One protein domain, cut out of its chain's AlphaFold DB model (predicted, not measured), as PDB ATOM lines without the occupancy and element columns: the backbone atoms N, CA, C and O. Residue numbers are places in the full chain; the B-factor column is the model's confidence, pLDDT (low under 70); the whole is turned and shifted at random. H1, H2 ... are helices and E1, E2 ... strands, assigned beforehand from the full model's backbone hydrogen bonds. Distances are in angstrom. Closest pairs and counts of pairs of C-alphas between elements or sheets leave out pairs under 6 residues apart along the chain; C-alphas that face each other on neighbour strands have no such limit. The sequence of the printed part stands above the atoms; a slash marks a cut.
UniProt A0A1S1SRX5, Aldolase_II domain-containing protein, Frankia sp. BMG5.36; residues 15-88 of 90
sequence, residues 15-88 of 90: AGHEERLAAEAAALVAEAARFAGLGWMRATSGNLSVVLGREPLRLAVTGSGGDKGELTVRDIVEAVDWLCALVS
ATOM      1  N   ALA A  15      -5.705   1.341 -10.059       65.06
ATOM      2  CA  ALA A  15      -5.988   0.333 -11.084       65.06
ATOM      3  C   ALA A  15      -7.490   0.020 -11.217       65.06
ATOM      4  O   ALA A  15      -8.030   0.057 -12.317       65.06
ATOM      5  N   GLY A  16      -8.186  -0.210 -10.096       81.44
ATOM      6  CA  GLY A  16      -9.626  -0.495 -10.119       81.44
ATOM      7  C   GLY A  16     -10.471   0.728 -10.486       81.44
ATOM      8  O   GLY A  16     -11.511   0.595 -11.124       81.44
ATOM      9  N   HIS A  17     -10.014   1.930 -10.123       84.56
ATOM     10  CA  HIS A  17     -10.658   3.181 -10.538       84.56
ATOM     11  C   HIS A  17     -10.492   3.439 -12.039       84.56
ATOM     12  O   HIS A  17     -11.460   3.789 -12.704       84.56
ATOM     13  N   GLU A  18      -9.289   3.246 -12.579       85.62
ATOM     14  CA  GLU A  18      -8.991   3.430 -14.004       85.62
ATOM     15  C   GLU A  18      -9.732   2.402 -14.867       85.62
ATOM     16  O   GLU A  18     -10.299   2.764 -15.896       85.62
ATOM     17  N   GLU A  19      -9.818   1.149 -14.414       89.81
ATOM     18  CA  GLU A  19     -10.618   0.109 -15.070       89.81
ATOM     19  C   GLU A  19     -12.113   0.455 -15.056       89.81
ATOM     20  O   GLU A  19     -12.788   0.361 -16.084       89.81
ATOM     21  N   ARG A  20     -12.625   0.941 -13.917       90.38
ATOM     22  CA  ARG A  20     -14.014   1.397 -13.813       90.38
ATOM     23  C   ARG A  20     -14.284   2.588 -14.728       90.38
ATOM     24  O   ARG A  20     -15.279   2.576 -15.441       90.38
ATOM     25  N   LEU A  21     -13.404   3.589 -14.742       91.00
ATOM     26  CA  LEU A  21     -13.519   4.748 -15.626       91.00
ATOM     27  C   LEU A  21     -13.539   4.318 -17.097       91.00
ATOM     28  O   LEU A  21     -14.391   4.783 -17.847       91.00
ATOM     29  N   ALA A  22     -12.648   3.413 -17.505       91.62
ATOM     30  CA  ALA A  22     -12.588   2.918 -18.877       91.62
ATOM     31  C   ALA A  22     -13.866   2.165 -19.286       91.62
ATOM     32  O   ALA A  22     -14.403   2.407 -20.369       91.62
ATOM     33  N   ALA A  23     -14.384   1.293 -18.414       94.56
ATOM     34  CA  ALA A  23     -15.619   0.552 -18.669       94.56
ATOM     35  C   ALA A  23     -16.836   1.484 -18.798       94.56
ATOM     36  O   ALA A  23     -17.623   1.370 -19.737       94.56
ATOM     37  N   GLU A  24     -16.962   2.446 -17.884       96.31
ATOM     38  CA  GLU A  24     -18.068   3.405 -17.869       96.31
ATOM     39  C   GLU A  24     -17.972   4.411 -19.029       96.31
ATOM     40  O   GLU A  24     -18.986   4.786 -19.617       96.31
ATOM     41  N   ALA A  25     -16.758   4.798 -19.436       94.19
ATOM     42  CA  ALA A  25     -16.538   5.621 -20.623       94.19
ATOM     43  C   ALA A  25     -17.014   4.917 -21.902       94.19
ATOM     44  O   ALA A  25     -17.695   5.527 -22.726       94.19
ATOM     45  N   ALA A  26     -16.707   3.625 -22.059       94.81
ATOM     46  CA  ALA A  26     -17.188   2.840 -23.194       94.81
ATOM     47  C   ALA A  26     -18.724   2.720 -23.202       94.81
ATOM     48  O   ALA A  26     -19.347   2.850 -24.257       94.81
ATOM     49  N   ALA A  27     -19.341   2.535 -22.030       96.19
ATOM     50  CA  ALA A  27     -20.795   2.489 -21.896       96.19
ATOM     51  C   ALA A  27     -21.456   3.830 -22.263       96.19
ATOM     52  O   ALA A  27     -22.436   3.846 -23.008       96.19
ATOM     53  N   LEU A  28     -20.896   4.956 -21.806       93.62
ATOM     54  CA  LEU A  28     -21.389   6.293 -22.150       93.62
ATOM     55  C   LEU A  28     -21.329   6.567 -23.654       93.62
ATOM     56  O   LEU A  28     -22.271   7.136 -24.199       93.62
ATOM     57  N   VAL A  29     -20.255   6.148 -24.328       93.50
ATOM     58  CA  VAL A  29     -20.123   6.273 -25.788       93.50
ATOM     59  C   VAL A  29     -21.208   5.475 -26.508       93.50
ATOM     60  O   VAL A  29     -21.898   6.014 -27.374       93.50
ATOM     61  N   ALA A  30     -21.400   4.209 -26.130       94.56
ATOM     62  CA  ALA A  30     -22.420   3.358 -26.740       94.56
ATOM     63  C   ALA A  30     -23.831   3.936 -26.546       94.56
ATOM     64  O   ALA A  30     -24.642   3.950 -27.475       94.56
ATOM     65  N   GLU A  31     -24.112   4.461 -25.355       94.62
ATOM     66  CA  GLU A  31     -25.414   5.030 -25.034       94.62
ATOM     67  C   GLU A  31     -25.650   6.378 -25.726       94.62
ATOM     68  O   GLU A  31     -26.753   6.644 -26.210       94.62
ATOM     69  N   ALA A  32     -24.608   7.204 -25.858       90.62
ATOM     70  CA  ALA A  32     -24.675   8.444 -26.619       90.62
ATOM     71  C   ALA A  32     -24.993   8.177 -28.096       90.62
ATOM     72  O   ALA A  32     -25.918   8.789 -28.636       90.62
ATOM     73  N   ALA A  33     -24.328   7.192 -28.706       90.44
ATOM     74  CA  ALA A  33     -24.615   6.757 -30.070       90.44
ATOM     75  C   ALA A  33     -26.047   6.218 -30.217       90.44
ATOM     76  O   ALA A  33     -26.757   6.564 -31.164       90.44
ATOM     77  N   ARG A  34     -26.517   5.418 -29.252       92.31
ATOM     78  CA  ARG A  34     -27.885   4.884 -29.247       92.31
ATOM     79  C   ARG A  34     -28.928   6.000 -29.191       92.31
ATOM     80  O   ARG A  34     -29.870   6.002 -29.982       92.31
ATOM     81  N   PHE A  35     -28.769   6.960 -28.285       90.94
ATOM     82  CA  PHE A  35     -29.677   8.100 -28.162       90.94
ATOM     83  C   PHE A  35     -29.605   9.055 -29.356       90.94
ATOM     84  O   PHE A  35     -30.640   9.578 -29.775       90.94
ATOM     85  N   ALA A  36     -28.426   9.250 -29.946       89.00
ATOM     86  CA  ALA A  36     -28.284   9.971 -31.206       89.00
ATOM     87  C   ALA A  36     -29.059   9.268 -32.336       89.00
ATOM     88  O   ALA A  36     -29.815   9.924 -33.053       89.00
ATOM     89  N   GLY A  37     -28.981   7.934 -32.427       88.38
ATOM     90  CA  GLY A  37     -29.749   7.120 -33.379       88.38
ATOM     91  C   GLY A  37     -31.271   7.190 -33.185       88.38
ATOM     92  O   GLY A  37     -32.020   7.085 -34.154       88.38
ATOM     93  N   LEU A  38     -31.739   7.442 -31.959       90.69
ATOM     94  CA  LEU A  38     -33.150   7.728 -31.657       90.69
ATOM     95  C   LEU A  38     -33.557   9.186 -31.950       90.69
ATOM     96  O   LEU A  38     -34.723   9.547 -31.796       90.69
ATOM     97  N   GLY A  39     -32.611  10.037 -32.360       88.50
ATOM     98  CA  GLY A  39     -32.830  11.461 -32.611       88.50
ATOM     99  C   GLY A  39     -32.912  12.321 -31.347       88.50
ATOM    100  O   GLY A  39     -33.342  13.471 -31.432       88.50
ATOM    101  N   TRP A  40     -32.520  11.789 -30.183       85.31
ATOM    102  CA  TRP A  40     -32.665  12.451 -28.877       85.31
ATOM    103  C   TRP A  40     -31.462  13.316 -28.482       85.31
ATOM    104  O   TRP A  40     -31.585  14.161 -27.603       85.31
ATOM    105  N   MET A  41     -30.316  13.136 -29.142       81.75
ATOM    106  CA  MET A  41     -29.108  13.950 -28.953       81.75
ATOM    107  C   MET A  41     -28.529  14.367 -30.304       81.75
ATOM    108  O   MET A  41     -27.529  13.829 -30.770       81.75
ATOM    109  N   ARG A  42     -29.203  15.304 -30.981       72.94
ATOM    110  CA  ARG A  42     -28.722  15.851 -32.256       72.94
ATOM    111  C   ARG A  42     -27.560  16.818 -32.021       72.94
ATOM    112  O   ARG A  42     -27.686  17.748 -31.218       72.94
ATOM    113  N   ALA A  43     -26.482  16.651 -32.783       72.81
ATOM    114  CA  ALA A  43     -25.296  17.502 -32.739       72.81
ATOM    115  C   ALA A  43     -24.715  17.609 -31.313       72.81
ATOM    116  O   ALA A  43     -24.421  16.600 -30.677       72.81
ATOM    117  N   THR A  44     -24.551  18.827 -30.794       72.44
ATOM    118  CA  THR A  44     -23.916  19.096 -29.494       72.44
ATOM    119  C   THR A  44     -24.902  19.157 -28.327       72.44
ATOM    120  O   THR A  44     -24.500  19.490 -27.211       72.44
ATOM    121  N   SER A  45     -26.185  18.863 -28.565       67.94
ATOM    122  CA  SER A  45     -27.227  18.940 -27.539       67.94
ATOM    123  C   SER A  45     -27.196  17.735 -26.590       67.94
ATOM    124  O   SER A  45     -27.133  16.587 -27.024       67.94
ATOM    125  N   GLY A  46     -27.269  18.011 -25.283       78.38
ATOM    126  CA  GLY A  46     -27.311  16.997 -24.226       78.38
ATOM    127  C   GLY A  46     -25.937  16.489 -23.779       78.38
ATOM    128  O   GLY A  46     -24.966  16.501 -24.530       78.38
ATOM    129  N   ASN A  47     -25.865  16.023 -22.531       87.44
ATOM    130  CA  ASN A  47     -24.699  15.350 -21.961       87.44
ATOM    131  C   ASN A  47     -25.170  14.110 -21.201       87.44
ATOM    132  O   ASN A  47     -26.224  14.136 -20.566       87.44
ATOM    133  N   LEU A  48     -24.359  13.054 -21.224       89.75
ATOM    134  CA  LEU A  48     -24.552  11.881 -20.376       89.75
ATOM    135  C   LEU A  48     -23.491  11.864 -19.284       89.75
ATOM    136  O   LEU A  48     -22.334  12.205 -19.539       89.75
ATOM    137  N   SER A  49     -23.878  11.448 -18.082       92.56
ATOM    138  CA  SER A  49     -22.953  11.242 -16.974       92.56
ATOM    139  C   SER A  49     -23.304  10.001 -16.163       92.56
ATOM    140  O   SER A  49     -24.456   9.575 -16.103       92.56
ATOM    141  N   VAL A  50     -22.290   9.427 -15.522       94.38
ATOM    142  CA  VAL A  50     -22.423   8.292 -14.605       94.38
ATOM    143  C   VAL A  50     -21.579   8.528 -13.360       94.38
ATOM    144  O   VAL A  50     -20.483   9.087 -13.427       94.38
ATOM    145  N   VAL A  51     -22.108   8.125 -12.205       92.75
ATOM    146  CA  VAL A  51     -21.439   8.279 -10.909       92.75
ATOM    147  C   VAL A  51     -20.415   7.162 -10.718       92.75
ATOM    148  O   VAL A  51     -20.783   5.992 -10.636       92.75
ATOM    149  N   LEU A  52     -19.144   7.533 -10.581       91.00
ATOM    150  CA  LEU A  52     -18.025   6.629 -10.290       91.00
ATOM    151  C   LEU A  52     -17.788   6.469  -8.780       91.00
ATOM    152  O   LEU A  52     -17.345   5.422  -8.318       91.00
ATOM    153  N   GLY A  53     -18.095   7.509  -8.002       89.44
ATOM    154  CA  GLY A  53     -17.908   7.554  -6.552       89.44
ATOM    155  C   GLY A  53     -18.647   8.743  -5.945       89.44
ATOM    156  O   GLY A  53     -18.999   9.677  -6.662       89.44
ATOM    157  N   ARG A  54     -18.942   8.702  -4.640       87.19
ATOM    158  CA  ARG A  54     -19.760   9.735  -3.969       87.19
ATOM    159  C   ARG A  54     -19.014  10.584  -2.946       87.19
ATOM    160  O   ARG A  54     -19.465  11.690  -2.688       87.19
ATOM    161  N   GLU A  55     -17.893  10.107  -2.410       85.00
ATOM    162  CA  GLU A  55     -17.105  10.846  -1.421       85.00
ATOM    163  C   GLU A  55     -15.596  10.713  -1.724       85.00
ATOM    164  O   GLU A  55     -14.985   9.702  -1.369       85.00
ATOM    165  N   PRO A  56     -14.985  11.683  -2.437       83.50
ATOM    166  CA  PRO A  56     -15.646  12.815  -3.095       83.50
ATOM    167  C   PRO A  56     -16.528  12.352  -4.265       83.50
ATOM    168  O   PRO A  56     -16.322  11.263  -4.814       83.50
ATOM    169  N   LEU A  57     -17.503  13.176  -4.671       86.69
ATOM    170  CA  LEU A  57     -18.277  12.913  -5.886       86.69
ATOM    171  C   LEU A  57     -17.323  12.804  -7.081       86.69
ATOM    172  O   LEU A  57     -16.496  13.686  -7.295       86.69
ATOM    173  N   ARG A  58     -17.452  11.728  -7.852       89.81
ATOM    174  CA  ARG A  58     -16.723  11.492  -9.098       89.81
ATOM    175  C   ARG A  58     -17.713  11.092 -10.172       89.81
ATOM    176  O   ARG A  58     -18.510  10.178  -9.955       89.81
ATOM    177  N   LEU A  59     -17.654  11.754 -11.318       90.81
ATOM    178  CA  LEU A  59     -18.510  11.500 -12.469       90.81
ATOM    179  C   LEU A  59     -17.641  11.247 -13.698       90.81
ATOM    180  O   LEU A  59     -16.703  12.003 -13.932       90.81
ATOM    181  N   ALA A  60     -17.989  10.257 -14.516       92.50
ATOM    182  CA  ALA A  60     -17.608  10.279 -15.926       92.50
ATOM    183  C   ALA A  60     -18.706  11.020 -16.691       92.50
ATOM    184  O   ALA A  60     -19.890  10.774 -16.453       92.50
ATOM    185  N   VAL A  61     -18.338  11.945 -17.573       91.56
ATOM    186  CA  VAL A  61     -19.283  12.766 -18.338       91.56
ATOM    187  C   VAL A  61     -18.806  12.939 -19.776       91.56
ATOM    188  O   VAL A  61     -17.611  13.069 -20.030       91.56
ATOM    189  N   THR A  62     -19.736  12.952 -20.729       89.56
ATOM    190  CA  THR A  62     -19.426  13.261 -22.133       89.56
ATOM    191  C   THR A  62     -18.891  14.686 -22.276       89.56
ATOM    192  O   THR A  62     -19.449  15.613 -21.686       89.56
ATOM    193  N   GLY A  63     -17.877  14.884 -23.113       80.81
ATOM    194  CA  GLY A  63     -17.319  16.187 -23.457       80.81
ATOM    195  C   GLY A  63     -18.329  17.095 -24.166       80.81
ATOM    196  O   GLY A  63     -19.249  16.648 -24.868       80.81
ATOM    197  N   SER A  64     -18.179  18.403 -23.964       74.81
ATOM    198  CA  SER A  64     -18.987  19.417 -24.643       74.81
ATOM    199  C   SER A  64     -18.527  19.617 -26.095       74.81
ATOM    200  O   SER A  64     -17.389  19.331 -26.449       74.81
ATOM    201  N   GLY A  65     -19.423  20.096 -26.964       70.69
ATOM    202  CA  GLY A  65     -19.064  20.561 -28.313       70.69
ATOM    203  C   GLY A  65     -18.880  19.499 -29.410       70.69
ATOM    204  O   GLY A  65     -18.915  19.873 -30.576       70.69
ATOM    205  N   GLY A  66     -18.748  18.209 -29.077       74.69
ATOM    206  CA  GLY A  66     -18.723  17.110 -30.060       74.69
ATOM    207  C   GLY A  66     -20.111  16.561 -30.418       74.69
ATOM    208  O   GLY A  66     -21.028  16.630 -29.584       74.69
ATOM    209  N   ASP A  67     -20.245  15.999 -31.627       82.75
ATOM    210  CA  ASP A  67     -21.418  15.214 -32.038       82.75
ATOM    211  C   ASP A  67     -21.546  13.980 -31.135       82.75
ATOM    212  O   ASP A  67     -20.628  13.166 -31.024       82.75
ATOM    213  N   LYS A  68     -22.686  13.859 -30.450       80.12
ATOM    214  CA  LYS A  68     -22.929  12.778 -29.487       80.12
ATOM    215  C   LYS A  68     -23.024  11.398 -30.141       80.12
ATOM    216  O   LYS A  68     -22.803  10.403 -29.456       80.12
ATOM    217  N   GLY A  69     -23.299  11.335 -31.442       80.88
ATOM    218  CA  GLY A  69     -23.266  10.106 -32.229       80.88
ATOM    219  C   GLY A  69     -21.859   9.618 -32.583       80.88
ATOM    220  O   GLY A  69     -21.703   8.445 -32.910       80.88
ATOM    221  N   GLU A  70     -20.845  10.482 -32.492       87.56
ATOM    222  CA  GLU A  70     -19.470  10.201 -32.941       87.56
ATOM    223  C   GLU A  70     -18.446  10.193 -31.795       87.56
ATOM    224  O   GLU A  70     -17.237  10.181 -32.032       87.56
ATOM    225  N   LEU A  71     -18.909  10.204 -30.541       87.75
ATOM    226  CA  LEU A  71     -18.018  10.209 -29.386       87.75
ATOM    227  C   LEU A  71     -17.118   8.976 -29.352       87.75
ATOM    228  O   LEU A  71     -17.512   7.854 -29.666       87.75
ATOM    229  N   THR A  72     -15.913   9.188 -28.845       91.06
ATOM    230  CA  THR A  72     -14.975   8.141 -28.472       91.06
ATOM    231  C   THR A  72     -14.708   8.196 -26.972       91.06
ATOM    232  O   THR A  72     -15.043   9.159 -26.285       91.06
ATOM    233  N   VAL A  73     -14.041   7.172 -26.438       90.38
ATOM    234  CA  VAL A  73     -13.639   7.151 -25.019       90.38
ATOM    235  C   VAL A  73     -12.762   8.345 -24.624       90.38
ATOM    236  O   VAL A  73     -12.746   8.720 -23.459       90.38
ATOM    237  N   ARG A  74     -12.057   8.965 -25.582       89.44
ATOM    238  CA  ARG A  74     -11.226  10.159 -25.350       89.44
ATOM    239  C   ARG A  74     -12.048  11.417 -25.103       89.44
ATOM    240  O   ARG A  74     -11.540  12.372 -24.529       89.44
ATOM    241  N   ASP A  75     -13.305  11.399 -25.522       90.56
ATOM    242  CA  ASP A  75     -14.241  12.495 -25.334       90.56
ATOM    243  C   ASP A  75     -14.977  12.381 -23.992       90.56
ATOM    244  O   ASP A  75     -15.840  13.202 -23.696       90.56
ATOM    245  N   ILE A  76     -14.660  11.374 -23.169       90.44
ATOM    246  CA  ILE A  76     -15.184  11.226 -21.810       90.44
ATOM    247  C   ILE A  76     -14.208  11.845 -20.816       90.44
ATOM    248  O   ILE A  76     -13.003  11.608 -20.847       90.44
ATOM    249  N   VAL A  77     -14.758  12.624 -19.896       89.69
ATOM    250  CA  VAL A  77     -14.008  13.377 -18.900       89.69
ATOM    251  C   VAL A  77     -14.396  12.911 -17.502       89.69
ATOM    252  O   VAL A  77     -15.580  12.720 -17.222       89.69
ATOM    253  N   GLU A  78     -13.417  12.787 -16.602       90.38
ATOM    254  CA  GLU A  78     -13.686  12.646 -15.169       90.38
ATOM    255  C   GLU A  78     -13.839  14.032 -14.519       90.38
ATOM    256  O   GLU A  78     -12.923  14.861 -14.540       90.38
ATOM    257  N   ALA A  79     -15.003  14.279 -13.920       86.25
ATOM    258  CA  ALA A  79     -15.244  15.412 -13.037       86.25
ATOM    259  C   ALA A  79     -15.200  14.932 -11.583       86.25
ATOM    260  O   ALA A  79     -15.815  13.921 -11.233       86.25
ATOM    261  N   VAL A  80     -14.484  15.664 -10.734       81.69
ATOM    262  CA  VAL A  80     -14.392  15.397  -9.295       81.69
ATOM    263  C   VAL A  80     -14.939  16.613  -8.560       81.69
ATOM    264  O   VAL A  80     -14.579  17.724  -8.925       81.69
ATOM    265  N   ASP A  81     -15.752  16.384  -7.528       80.75
ATOM    266  CA  ASP A  81     -16.463  17.384  -6.722       80.75
ATOM    267  C   ASP A  81     -17.564  18.193  -7.451       80.75
ATOM    268  O   ASP A  81     -17.905  17.953  -8.609       80.75
ATOM    269  N   TRP A  82     -18.204  19.105  -6.708       63.47
ATOM    270  CA  TRP A  82     -19.315  19.951  -7.168       63.47
ATOM    271  C   TRP A  82     -18.873  21.260  -7.850       63.47
ATOM    272  O   TRP A  82     -19.710  21.999  -8.363       63.47
ATOM    273  N   LEU A  83     -17.579  21.573  -7.840       59.62
ATOM    274  CA  LEU A  83     -16.978  22.785  -8.395       59.62
ATOM    275  C   LEU A  83     -16.625  22.650  -9.890       59.62
ATOM    276  O   LEU A  83     -16.103  23.600 -10.471       59.62
ATOM    277  N   CYS A  84     -16.927  21.513 -10.530       51.44
ATOM    278  CA  CYS A  84     -16.595  21.245 -11.935       51.44
ATOM    279  C   CYS A  84     -15.090  21.399 -12.230       51.44
ATOM    280  O   CYS A  84     -14.699  22.047 -13.205       51.44
ATOM    281  N   ALA A  85     -14.219  20.794 -11.416       54.56
ATOM    282  CA  ALA A  85     -12.824  20.629 -11.813       54.56
ATOM    283  C   ALA A  85     -12.728  19.531 -12.890       54.56
ATOM    284  O   ALA A  85     -12.898  18.343 -12.614       54.56
ATOM    285  N   LEU A  86     -12.476  19.944 -14.135       54.22
ATOM    286  CA  LEU A  86     -12.256  19.049 -15.269       54.22
ATOM    287  C   LEU A  86     -10.866  18.403 -15.148       54.22
ATOM    288  O   LEU A  86      -9.855  19.092 -15.307       54.22
ATOM    289  N   VAL A  87     -10.790  17.098 -14.878       55.81
ATOM    290  CA  VAL A  87      -9.513  16.368 -14.876       55.81
ATOM    291  C   VAL A  87      -9.320  15.738 -16.253       55.81
ATOM    292  O   VAL A  87      -9.717  14.605 -16.502       55.81
ATOM    293  N   SER A  88      -8.717  16.490 -17.172       41.78
ATOM    294  CA  SER A  88      -8.268  15.962 -18.466       41.78
ATOM    295  C   SER A  88      -6.822  15.483 -18.337       41.78
ATOM    296  O   SER A  88      -5.950  16.274 -17.976       41.78
TER     297      SER A  88
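Overview. This is residues 15 to 88 of the 90 residues of the protein "Aldolase_II domain-containing protein" of Frankia sp. BMG5.36 (UniProt A0A1S1SRX5). One long helix, H1, packs slantwise on one face of a small twisted sheet, E1 to E4, while the opposite face bears no named helix. The two long links, residues 38 to 48 and 63 to 75, lie together beyond one end of the strands. The 74 printed residues hold one named helix, then four named strands; the sheet order is E1 - E2 - E3 - E4, all antiparallel, and the class is mixed. The whole is compact, with a radius of gyration of the C-alphas of 12.1 A and spans of 35 by 24 by 18 A.

Arrangement. H1, residues 15 to 37, is on the sheet of E1, residues 49 to 54, E2, residues 57 to 62, E3, residues 76 to 80, and E4, residues 85 to 87, two layers with the helix on one face. Its height over the sheet is 7.7 A. It lies over E2, where the closest C-alphas, of Ala 25 and Ala 60, are 6.7 A apart. On the local plane it stands at 32 degrees to E2, only just slantwise to the strands. In H1 every O i to N i+4 pair is within hydrogen-bond range. The strands form a meander, each the antiparallel neighbour of the one before. Within hydrogen-bond range are N 52 and O 58 at 2.8 A in the hairpin E1 and E2, N 59 and O 79 at 2.8 A in the hairpin E2 and E3, and N 87 and O 78 at 3.1 A in the hairpin E3 and E4. E4 is apart from E1 and E2.

Along the chain. H1 begins at C-alpha 15 (-5.988, 0.333, -11.084) and measures 33.3 A. E1 measures 13.5 A, E2 16.3 A, E3 13.2 A and E4 6.2 A, ending at C-alpha 87 (-9.513, 16.368, -14.876).

Size, cuts and confidence. The C-alphas farthest apart, of Ala 15 and Gly 39, are 36.2 A apart. The printed part has no cut. The links H1 to E1 and E2 to E3 are long. Confidence is under 70 at residues 15, 45 and 82 to 88.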